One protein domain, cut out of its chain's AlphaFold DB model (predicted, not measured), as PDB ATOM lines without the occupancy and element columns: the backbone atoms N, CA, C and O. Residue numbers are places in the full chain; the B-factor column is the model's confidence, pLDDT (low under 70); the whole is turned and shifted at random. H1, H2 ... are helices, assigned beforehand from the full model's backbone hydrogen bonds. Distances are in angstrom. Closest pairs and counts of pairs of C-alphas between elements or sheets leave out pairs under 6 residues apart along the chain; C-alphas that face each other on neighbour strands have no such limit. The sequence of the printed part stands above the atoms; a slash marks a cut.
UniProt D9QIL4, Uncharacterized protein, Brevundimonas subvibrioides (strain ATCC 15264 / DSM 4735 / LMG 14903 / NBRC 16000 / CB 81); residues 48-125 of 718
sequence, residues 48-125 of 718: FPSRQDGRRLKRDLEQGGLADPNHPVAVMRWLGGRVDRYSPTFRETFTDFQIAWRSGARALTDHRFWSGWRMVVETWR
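This is residues 48 to 125 of the 718 residues of an uncharacterized protein of Brevundimonas subvibrioides (strain ATCC 15264 / DSM 4735 / LMG 14903 / NBRC 16000 / CB 81) (UniProt D9QIL4). The two longest helices, H3 and H1, spread as a V from beginnings that lie close together, and H4 bridges the two arms like a crossbar over one side of the V, its first turn on H3 and its later residues 120 to 121 on H1. The short helix H2 sits toward the open end of the V, between the far ends of H1 and H3, close to H3 and near H1 but clearly touching no helix. The printed part has 78 residues with four named helices, in the order H1, H2, H3, H4, and no named strand; the class is all helix. It is compact, with a radius of gyration of the C-alphas of 11.6 A, and rounded, spanning 32 by 25 by 21 A.

H3, residues 88 to 102, is the longest helix. H4, residues 112 to 123, touches it with residues 112 to 114 alone; the closest C-alphas, those of Thr 93 and Phe 113, are 5.7 A apart. Their lines are about perpendicular, but only just, at 72 degrees. H4 also touches H1, residues 51 to 64, by H4 residues 120 to 121 and H1 residues 54 to 58 alone. Their closest C-alphas, those of Gly 54 and Val 120, are 6.0 A apart, at a steep tilt of 62 degrees, the same way. H1 and H3 are close but not clearly touching: their closest C-alphas, those of Asp 53 and Phe 90, are 7.6 A apart. They run the same way at a steep tilt of 64 degrees. H2, residues 72 to 80, is close to H3 but not clearly touching it, with the closest C-alphas, those of Met 76 and Gln 98, 7.5 A apart. These two run opposite ways at a steep tilt of 40 degrees. H1 and H2 are near each other, with 5 pairs of C-alphas within 10 A. H2 and H4 are only just apart, at 8.1 A. In H1, H2, H3 and H4 every O i to N i+4 pair is within hydrogen-bond range.

H3 runs 21.2 A from C-alpha 88 at (33.816, 32.958, 19.472) to C-alpha 102. H1 runs 19.8 A from C-alpha 51 at (33.342, 24.000, 29.973) to C-alpha 64. H4 runs 17.1 A from C-alpha 112 to C-alpha 123 at (43.473, 21.617, 37.030), and H2 measures 11.9 A.

The two C-alphas farthest apart, those of Ser 103 and Arg 125, are 32.5 A apart. The printed part has no cut, and its three links are short. The mean pLDDT of the printed part is 72.6; residues 62 to 74, 77, 81, 100 to 110 and 122 to 125 are under 70.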
ATOM      1  N   PHE A  48      33.875  31.889  32.062       75.44
ATOM      2  CA  PHE A  48      35.051  31.850  31.193       75.44
ATOM      3  C   PHE A  48      36.203  31.050  31.830       75.44
ATOM      4  O   PHE A  48      36.527  31.306  32.990       75.44
ATOM      5  N   PRO A  49      36.865  30.139  31.090       83.31
ATOM      6  CA  PRO A  49      36.487  29.663  29.760       83.31
ATOM      7  C   PRO A  49      35.206  28.818  29.840       83.31
ATOM      8  O   PRO A  49      34.822  28.346  30.914       83.31
ATOM      9  N   SER A  50      34.538  28.588  28.707       82.25
ATOM     10  CA  SER A  50      33.410  27.649  28.681       82.25
ATOM     11  C   SER A  50      33.878  26.239  29.080       82.25
ATOM     12  O   SER A  50      35.043  25.877  28.899       82.25
ATOM     13  N   ARG A  51      32.980  25.384  29.588       78.38
ATOM     14  CA  ARG A  51      33.342  24.000  29.973       78.38
ATOM     15  C   ARG A  51      33.924  23.198  28.801       78.38
ATOM     16  O   ARG A  51      34.765  22.322  29.012       78.38
ATOM     17  N   GLN A  52      33.459  23.471  27.583       80.88
ATOM     18  CA  GLN A  52      33.960  22.842  26.363       80.88
ATOM     19  C   GLN A  52      35.365  23.345  26.020       80.88
ATOM     20  O   GLN A  52      36.250  22.521  25.785       80.88
ATOM     21  N   ASP A  53      35.581  24.663  26.071       86.94
ATOM     22  CA  ASP A  53      36.888  25.275  25.814       86.94
ATOM     23  C   ASP A  53      37.916  24.844  26.865       86.94
ATOM     24  O   ASP A  53      39.009  24.428  26.503       86.94
ATOM     25  N   GLY A  54      37.560  24.818  28.155       86.12
ATOM     26  CA  GLY A  54      38.461  24.375  29.224       86.12
ATOM     27  C   GLY A  54      38.887  22.906  29.100       86.12
ATOM     28  O   GLY A  54      40.054  22.576  29.298       86.12
ATOM     29  N   ARG A  55      37.971  22.006  28.705       84.31
ATOM     30  CA  ARG A  55      38.308  20.594  28.426       84.31
ATOM     31  C   ARG A  55      39.209  20.445  27.206       84.31
ATOM     32  O   ARG A  55      40.110  19.609  27.223       84.31
ATOM     33  N   ARG A  56      38.943  21.216  26.149       85.50
ATOM     34  CA  ARG A  56      39.764  21.224  24.934       85.50
ATOM     35  C   ARG A  56      41.163  21.754  25.239       85.50
ATOM     36  O   ARG A  56      42.123  21.072  24.922       85.50
ATOM     37  N   LEU A  57      41.264  22.864  25.963       86.00
ATOM     38  CA  LEU A  57      42.531  23.467  26.374       86.00
ATOM     39  C   LEU A  57      43.367  22.512  27.239       86.00
ATOM     40  O   LEU A  57      44.558  22.353  27.000       86.00
ATOM     41  N   LYS A  58      42.737  21.805  28.188       81.38
ATOM     42  CA  LYS A  58      43.404  20.761  28.981       81.38
ATOM     43  C   LYS A  58      43.943  19.622  28.106       81.38
ATOM     44  O   LYS A  58      45.089  19.223  28.275       81.38
ATOM     45  N   ARG A  59      43.140  19.121  27.163       77.00
ATOM     46  CA  ARG A  59      43.556  18.058  26.233       77.00
ATOM     47  C   ARG A  59      44.705  18.512  25.331       77.00
ATOM     48  O   ARG A  59      45.658  17.766  25.136       77.00
ATOM     49  N   ASP A  60      44.626  19.734  24.813       77.12
ATOM     50  CA  ASP A  60      45.667  20.319  23.973       77.12
ATOM     51  C   ASP A  60      46.981  20.483  24.765       77.12
ATOM     52  O   ASP A  60      48.054  20.194  24.237       77.12
ATOM     53  N   LEU A  61      46.912  20.865  26.049       72.56
ATOM     54  CA  LEU A  61      48.064  20.920  26.964       72.56
ATOM     55  C   LEU A  61      48.662  19.533  27.256       72.56
ATOM     56  O   LEU A  61      49.883  19.388  27.304       72.56
ATOM     57  N   GLU A  62      47.823  18.511  27.434       66.81
ATOM     58  CA  GLU A  62      48.252  17.121  27.648       66.81
ATOM     59  C   GLU A  62      48.960  16.531  26.417       66.81
ATOM     60  O   GLU A  62      49.938  15.800  26.569       66.81
ATOM     61  N   GLN A  63      48.500  16.868  25.207       60.28
ATOM     62  CA  GLN A  63      49.008  16.309  23.947       60.28
ATOM     63  C   GLN A  63      50.185  17.091  23.353       60.28
ATOM     64  O   GLN A  63      51.135  16.486  22.866       60.28
ATOM     65  N   GLY A  64      50.119  18.423  23.358       57.12
ATOM     66  CA  GLY A  64      51.125  19.281  22.730       57.12
ATOM     67  C   GLY A  64      52.249  19.705  23.669       57.12
ATOM     68  O   GLY A  64      53.346  20.002  23.206       57.12
ATOM     69  N   GLY A  65      51.987  19.728  24.981       57.81
ATOM     70  CA  GLY A  65      52.877  20.349  25.955       57.81
ATOM     71  C   GLY A  65      53.006  21.867  25.756       57.81
ATOM     72  O   GLY A  65      52.899  22.402  24.653       57.81
ATOM     73  N   LEU A  66      53.242  22.583  26.850       58.41
ATOM     74  CA  LEU A  66      53.664  23.979  26.828       58.41
ATOM     75  C   LEU A  66      54.800  24.127  27.838       58.41
ATOM     76  O   LEU A  66      54.620  23.785  29.005       58.41
ATOM     77  N   ALA A  67      55.968  24.574  27.368       51.78
ATOM     78  CA  ALA A  67      57.185  24.652  28.178       51.78
ATOM     79  C   ALA A  67      57.006  25.579  29.391       51.78
ATOM     80  O   ALA A  67      57.375  25.209  30.500       51.78
ATOM     81  N   ASP A  68      56.366  26.735  29.186       55.16
ATOM     82  CA  ASP A  68      56.007  27.658  30.259       55.16
ATOM     83  C   ASP A  68      54.534  28.093  30.162       55.16
ATOM     84  O   ASP A  68      54.199  29.042  29.444       55.16
ATOM     85  N   PRO A  69      53.625  27.419  30.886       62.91
ATOM     86  CA  PRO A  69      52.215  27.780  30.900       62.91
ATOM     87  C   PRO A  69      51.931  29.065  31.686       62.91
ATOM     88  O   PRO A  69      50.804  29.541  31.651       62.91
ATOM     89  N   ASN A  70      52.899  29.651  32.389       60.50
ATOM     90  CA  ASN A  70      52.697  30.888  33.145       60.50
ATOM     91  C   ASN A  70      53.246  32.125  32.430       60.50
ATOM     92  O   ASN A  70      53.081  33.232  32.943       60.50
ATOM     93  N   HIS A  71      53.854  31.968  31.253       57.41
ATOM     94  CA  HIS A  71      54.372  33.083  30.471       57.41
ATOM     95  C   HIS A  71      53.355  33.545  29.410       57.41
ATOM     96  O   HIS A  71      53.129  32.829  28.431       57.41
ATOM     97  N   PRO A  72      52.795  34.770  29.498       62.84
ATOM     98  CA  PRO A  72      51.739  35.247  28.596       62.84
ATOM     99  C   PRO A  72      52.059  35.123  27.104       62.84
ATOM    100  O   PRO A  72      51.216  34.692  26.326       62.84
ATOM    101  N   VAL A  73      53.292  35.430  26.693       59.59
ATOM    102  CA  VAL A  73      53.736  35.295  25.289       59.59
ATOM    103  C   VAL A  73      53.840  33.851  24.820       59.59
ATOM    104  O   VAL A  73      53.444  33.564  23.692       59.59
ATOM    105  N   ALA A  74      54.310  32.933  25.669       59.53
ATOM    106  CA  ALA A  74      54.332  31.514  25.333       59.53
ATOM    107  C   ALA A  74      52.900  30.999  25.123       59.53
ATOM    108  O   ALA A  74      52.627  30.326  24.132       59.53
ATOM    109  N   VAL A  75      51.969  31.417  25.989       71.44
ATOM    110  CA  VAL A  75      50.537  31.107  25.872       71.44
ATOM    111  C   VAL A  75      49.935  31.699  24.597       71.44
ATOM    112  O   VAL A  75      49.275  30.981  23.850       71.44
ATOM    113  N   MET A  76      50.184  32.980  24.304       73.19
ATOM    114  CA  MET A  76      49.659  33.643  23.104       73.19
ATOM    115  C   MET A  76      50.177  33.010  21.812       73.19
ATOM    116  O   MET A  76      49.394  32.781  20.896       73.19
ATOM    117  N   ARG A  77      51.466  32.667  21.736       67.12
ATOM    118  CA  ARG A  77      52.042  31.981  20.568       67.12
ATOM    119  C   ARG A  77      51.499  30.572  20.404       67.12
ATOM    120  O   ARG A  77      51.135  30.167  19.306       67.12
ATOM    121  N   TRP A  78      51.412  29.835  21.508       72.44
ATOM    122  CA  TRP A  78      50.883  28.479  21.504       72.44
ATOM    123  C   TRP A  78      49.402  28.444  21.104       72.44
ATOM    124  O   TRP A  78      48.995  27.569  20.337       72.44
ATOM    125  N   LEU A  79      48.599  29.411  21.556       78.69
ATOM    126  CA  LEU A  79      47.197  29.526  21.153       78.69
ATOM    127  C   LEU A  79      47.005  30.132  19.765       78.69
ATOM    128  O   LEU A  79      46.023  29.774  19.129       78.69
ATOM    129  N   GLY A  80      47.906  30.988  19.275       71.62
ATOM    130  CA  GLY A  80      47.731  31.722  18.016       71.62
ATOM    131  C   GLY A  80      47.356  30.825  16.833       71.62
ATOM    132  O   GLY A  80      46.354  31.069  16.176       71.62
ATOM    133  N   GLY A  81      48.057  29.701  16.648       68.44
ATOM    134  CA  GLY A  81      47.761  28.735  15.577       68.44
ATOM    135  C   GLY A  81      46.589  27.778  15.854       68.44
ATOM    136  O   GLY A  81      46.327  26.859  15.078       68.44
ATOM    137  N   ARG A  82      45.919  27.914  17.004       78.38
ATOM    138  CA  ARG A  82      44.866  27.003  17.490       78.38
ATOM    139  C   ARG A  82      43.579  27.729  17.872       78.38
ATOM    140  O   ARG A  82      42.566  27.058  18.058       78.38
ATOM    141  N   VAL A  83      43.604  29.059  17.990       82.62
ATOM    142  CA  VAL A  83      42.522  29.868  18.569       82.62
ATOM    143  C   VAL A  83      41.212  29.717  17.790       82.62
ATOM    144  O   VAL A  83      40.142  29.679  18.393       82.62
ATOM    145  N   ASP A  84      41.284  29.483  16.477       80.75
ATOM    146  CA  ASP A  84      40.118  29.231  15.617       80.75
ATOM    147  C   ASP A  84      39.350  27.951  15.945       80.75
ATOM    148  O   ASP A  84      38.197  27.788  15.550       80.75
ATOM    149  N   ARG A  85      39.952  27.046  16.720       84.00
ATOM    150  CA  ARG A  85      39.293  25.832  17.212       84.00
ATOM    151  C   ARG A  85      38.441  26.097  18.457       84.00
ATOM    152  O   ARG A  85      37.782  25.168  18.924       84.00
ATOM    153  N   TYR A  86      38.478  27.293  19.030       87.25
ATOM    154  CA  TYR A  86      37.770  27.638  20.262       87.25
ATOM    155  C   TYR A  86      36.499  28.446  19.977       87.25
ATOM    156  O   TYR A  86      36.255  28.892  18.854       87.25
ATOM    157  N   SER A  87      35.646  28.604  20.992       83.75
ATOM    158  CA  SER A  87      34.407  29.376  20.852       83.75
ATOM    159  C   SER A  87      34.659  30.846  20.451       83.75
ATOM    160  O   SER A  87      35.718  31.397  20.764       83.75
ATOM    161  N   PRO A  88      33.693  31.532  19.800       78.38
ATOM    162  CA  PRO A  88      33.816  32.958  19.472       78.38
ATOM    163  C   PRO A  88      34.169  33.829  20.684       78.38
ATOM    164  O   PRO A  88      35.101  34.620  20.610       78.38
ATOM    165  N   THR A  89      33.527  33.583  21.829       77.50
ATOM    166  CA  THR A  89      33.790  34.283  23.095       77.50
ATOM    167  C   THR A  89      35.227  34.067  23.588       77.50
ATOM    168  O   THR A  89      35.843  34.981  24.137       77.50
ATOM    169  N   PHE A  90      35.794  32.870  23.383       85.44
ATOM    170  CA  PHE A  90      37.200  32.592  23.691       85.44
ATOM    171  C   PHE A  90      38.147  33.387  22.792       85.44
ATOM    172  O   PHE A  90      39.115  33.951  23.295       85.44
ATOM    173  N   ARG A  91      37.841  33.470  21.491       86.06
ATOM    174  CA  ARG A  91      38.631  34.242  20.521       86.06
ATOM    175  C   ARG A  91      38.617  35.733  20.835       86.06
ATOM    176  O   ARG A  91      39.684  36.312  20.955       86.06
ATOM    177  N   GLU A  92      37.443  36.315  21.067       80.94
ATOM    178  CA  GLU A  92      37.297  37.729  21.447       80.94
ATOM    179  C   GLU A  92      38.084  38.048  22.726       80.94
ATOM    180  O   GLU A  92      38.933  38.931  22.738       80.94
ATOM    181  N   THR A  93      37.900  37.244  23.778       83.25
ATOM    182  CA  THR A  93      38.593  37.453  25.062       83.25
ATOM    183  C   THR A  93      40.115  37.261  24.938       83.25
ATOM    184  O   THR A  93      40.885  37.884  25.672       83.25
ATOM    185  N   PHE A  94      40.567  36.391  24.027       85.25
ATOM    186  CA  PHE A  94      41.981  36.214  23.695       85.25
ATOM    187  C   PHE A  94      42.543  37.422  22.931       85.25
ATOM    188  O   PHE A  94      43.617  37.907  23.284       85.25
ATOM    189  N   THR A  95      41.811  37.955  21.952       82.56
ATOM    190  CA  THR A  95      42.185  39.175  21.221       82.56
ATOM    191  C   THR A  95      42.253  40.391  22.147       82.56
ATOM    192  O   THR A  95      43.246  41.118  22.121       82.56
ATOM    193  N   ASP A  96      41.281  40.566  23.045       80.94
ATOM    194  CA  ASP A  96      41.301  41.630  24.059       80.94
ATOM    195  C   ASP A  96      42.538  41.532  24.961       80.94
ATOM    196  O   ASP A  96      43.194  42.533  25.261       80.94
ATOM    197  N   PHE A  97      42.921  40.306  25.338       80.25
ATOM    198  CA  PHE A  97      44.139  40.068  26.108       80.25
ATOM    199  C   PHE A  97      45.403  40.438  25.323       80.25
ATOM    200  O   PHE A  97      46.316  41.034  25.895       80.25
ATOM    201  N   GLN A  98      45.462  40.130  24.022       75.56
ATOM    202  CA  GLN A  98      46.574  40.533  23.154       75.56
ATOM    203  C   GLN A  98      46.696  42.060  23.070       75.56
ATOM    204  O   GLN A  98      47.805  42.590  23.161       75.56
ATOM    205  N   ILE A  99      45.575  42.776  22.950       72.81
ATOM    206  CA  ILE A  99      45.543  44.245  22.920       72.81
ATOM    207  C   ILE A  99      46.043  44.819  24.255       72.81
ATOM    208  O   ILE A  99      46.973  45.627  24.264       72.81
ATOM    209  N   ALA A 100      45.501  44.349  25.383       65.88
ATOM    210  CA  ALA A 100      45.919  44.782  26.719       65.88
ATOM    211  C   ALA A 100      47.402  44.471  27.006       65.88
ATOM    212  O   ALA A 100      48.093  45.225  27.699       65.88
ATOM    213  N   TRP A 101      47.910  43.356  26.470       69.25
ATOM    214  CA  TRP A 101      49.320  42.980  26.560       69.25
ATOM    215  C   TRP A 101      50.217  43.927  25.755       69.25
ATOM    216  O   TRP A 101      51.264  44.366  26.247       69.25
ATOM    217  N   ARG A 102      49.826  44.269  24.520       65.75
ATOM    218  CA  ARG A 102      50.572  45.206  23.661       65.75
ATOM    219  C   ARG A 102      50.650  46.594  24.299       65.75
ATOM    220  O   ARG A 102      51.743  47.151  24.387       65.75
ATOM    221  N   SER A 103      49.553  47.071  24.888       61.38
ATOM    222  CA  SER A 103      49.494  48.372  25.569       61.38
ATOM    223  C   SER A 103      50.207  48.425  26.932       61.38
ATOM    224  O   SER A 103      50.260  49.486  27.548       61.38
ATOM    225  N   GLY A 104      50.722  47.298  27.444       53.12
ATOM    226  CA  GLY A 104      51.432  47.251  28.726       53.12
ATOM    227  C   GLY A 104      50.530  47.477  29.946       53.12
ATOM    228  O   GLY A 104      50.976  48.050  30.943       53.12
ATOM    229  N   ALA A 105      49.261  47.058  29.883       61.00
ATOM    230  CA  ALA A 105      48.313  47.238  30.981       61.00
ATOM    231  C   ALA A 105      48.822  46.598  32.292       61.00
ATOM    232  O   ALA A 105      49.259  45.451  32.318       61.00
ATOM    233  N   ARG A 106      48.733  47.326  33.417       42.47
ATOM    234  CA  ARG A 106      49.268  46.873  34.720       42.47
ATOM    235  C   ARG A 106      48.524  45.671  35.330       42.47
ATOM    236  O   ARG A 106      49.101  44.978  36.157       42.47
ATOM    237  N   ALA A 107      47.276  45.413  34.927       57.09
ATOM    238  CA  ALA A 107      46.386  44.409  35.532       57.09
ATOM    239  C   ALA A 107      46.125  43.182  34.633       57.09
ATOM    240  O   ALA A 107      45.028  42.626  34.618       57.09
ATOM    241  N   LEU A 108      47.123  42.743  33.864       62.16
ATOM    242  CA  LEU A 108      46.995  41.565  32.992       62.16
ATOM    243  C   LEU A 108      46.707  40.271  33.764       62.16
ATOM    244  O   LEU A 108      46.072  39.366  33.228       62.16
ATOM    245  N   THR A 109      47.129  40.198  35.027       59.47
ATOM    246  CA  THR A 109      46.835  39.078  35.927       59.47
ATOM    247  C   THR A 109      45.342  38.871  36.144       59.47
ATOM    248  O   THR A 109      44.897  37.725  36.190       59.47
ATOM    249  N   ASP A 110      44.574  39.956  36.215       59.91
ATOM    250  CA  ASP A 110      43.135  39.926  36.493       59.91
ATOM    251  C   ASP A 110      42.301  39.924  35.206       59.91
ATOM    252  O   ASP A 110      41.070  39.919  35.244       59.91
ATOM    253  N   HIS A 111      42.960  39.895  34.043       74.44
ATOM    254  CA  HIS A 111      42.273  39.804  32.768       74.44
ATOM    255  C   HIS A 111      41.465  38.503  32.691       74.44
ATOM    256  O   HIS A 111      41.931  37.431  33.098       74.44
ATOM    257  N   ARG A 112      40.256  38.584  32.122       78.62
ATOM    258  CA  ARG A 112      39.314  37.457  32.008       78.62
ATOM    259  C   ARG A 112      39.966  36.238  31.349       78.62
ATOM    260  O   ARG A 112      39.871  35.133  31.879       78.62
ATOM    261  N   PHE A 113      40.703  36.473  30.259       85.69
ATOM    262  CA  PHE A 113      41.508  35.452  29.582       85.69
ATOM    263  C   PHE A 113      42.487  34.751  30.533       85.69
ATOM    264  O   PHE A 113      42.471  33.529  30.660       85.69
ATOM    265  N   TRP A 114      43.331  35.531  31.215       82.00
ATOM    266  CA  TRP A 114      44.436  35.015  32.019       82.00
ATOM    267  C   TRP A 114      43.956  34.264  33.258       82.00
ATOM    268  O   TRP A 114      44.506  33.225  33.618       82.00
ATOM    269  N   SER A 115      42.892  34.756  33.888       76.00
ATOM    270  CA  SER A 115      42.235  34.075  35.005       76.00
ATOM    271  C   SER A 115      41.656  32.728  34.565       76.00
ATOM    272  O   SER A 115      41.894  31.707  35.209       76.00
ATOM    273  N   GLY A 116      40.977  32.702  33.416       80.19
ATOM    274  CA  GLY A 116      40.430  31.476  32.847       80.19
ATOM    275  C   GLY A 116      41.493  30.459  32.420       80.19
ATOM    276  O   GLY A 116      41.348  29.262  32.664       80.19
ATOM    277  N   TRP A 117      42.589  30.933  31.826       83.75
ATOM    278  CA  TRP A 117      43.760  30.123  31.497       83.75
ATOM    279  C   TRP A 117      44.374  29.489  32.753       83.75
ATOM    280  O   TRP A 117      44.556  28.271  32.802       83.75
ATOM    281  N   ARG A 118      44.619  30.296  33.796       76.94
ATOM    282  CA  ARG A 118      45.166  29.822  35.074       76.94
ATOM    283  C   ARG A 118      44.284  28.762  35.711       76.94
ATOM    284  O   ARG A 118      44.822  27.746  36.117       76.94
ATOM    285  N   MET A 119      42.960  28.918  35.706       78.44
ATOM    286  CA  MET A 119      42.057  27.870  36.201       78.44
ATOM    287  C   MET A 119      42.271  26.522  35.494       78.44
ATOM    288  O   MET A 119      42.276  25.475  36.138       78.44
ATOM    289  N   VAL A 120      42.470  26.515  34.172       82.06
ATOM    290  CA  VAL A 120      42.698  25.259  33.442       82.06
ATOM    291  C   VAL A 120      44.080  24.684  33.748       82.06
ATOM    292  O   VAL A 120      44.173  23.498  34.068       82.06
ATOM    293  N   VAL A 121      45.126  25.517  33.734       74.38
ATOM    294  CA  VAL A 121      46.495  25.132  34.130       74.38
ATOM    295  C   VAL A 121      46.540  24.637  35.576       74.38
ATOM    296  O   VAL A 121      47.277  23.713  35.899       74.38
ATOM    297  N   GLU A 122      45.706  25.183  36.456       69.00
ATOM    298  CA  GLU A 122      45.587  24.745  37.838       69.00
ATOM    299  C   GLU A 122      45.011  23.326  37.944       69.00
ATOM    300  O   GLU A 122      45.451  22.531  38.777       69.00
ATOM    301  N   THR A 123      44.057  22.972  37.085       69.69
ATOM    302  CA  THR A 123      43.473  21.617  37.030       69.69
ATOM    303  C   THR A 123      44.299  20.612  36.219       69.69
ATOM    304  O   THR A 123      43.970  19.417  36.173       69.69
ATOM    305  N   TRP A 124      45.356  21.085  35.565       65.75
ATOM    306  CA  TRP A 124      46.349  20.281  34.872       65.75
ATOM    307  C   TRP A 124      47.426  19.877  35.888       65.75
ATOM    308  O   TRP A 124      48.073  20.733  36.486       65.75
ATOM    309  N   ARG A 125      47.569  18.569  36.152       52.66
ATOM    310  CA  ARG A 125      48.617  18.023  37.028       52.66
ATOM    311  C   ARG A 125      49.756  17.505  36.163       52.66
ATOM    312  O   ARG A 125      49.575  16.489  35.492       52.66
TER     313      ARG A 125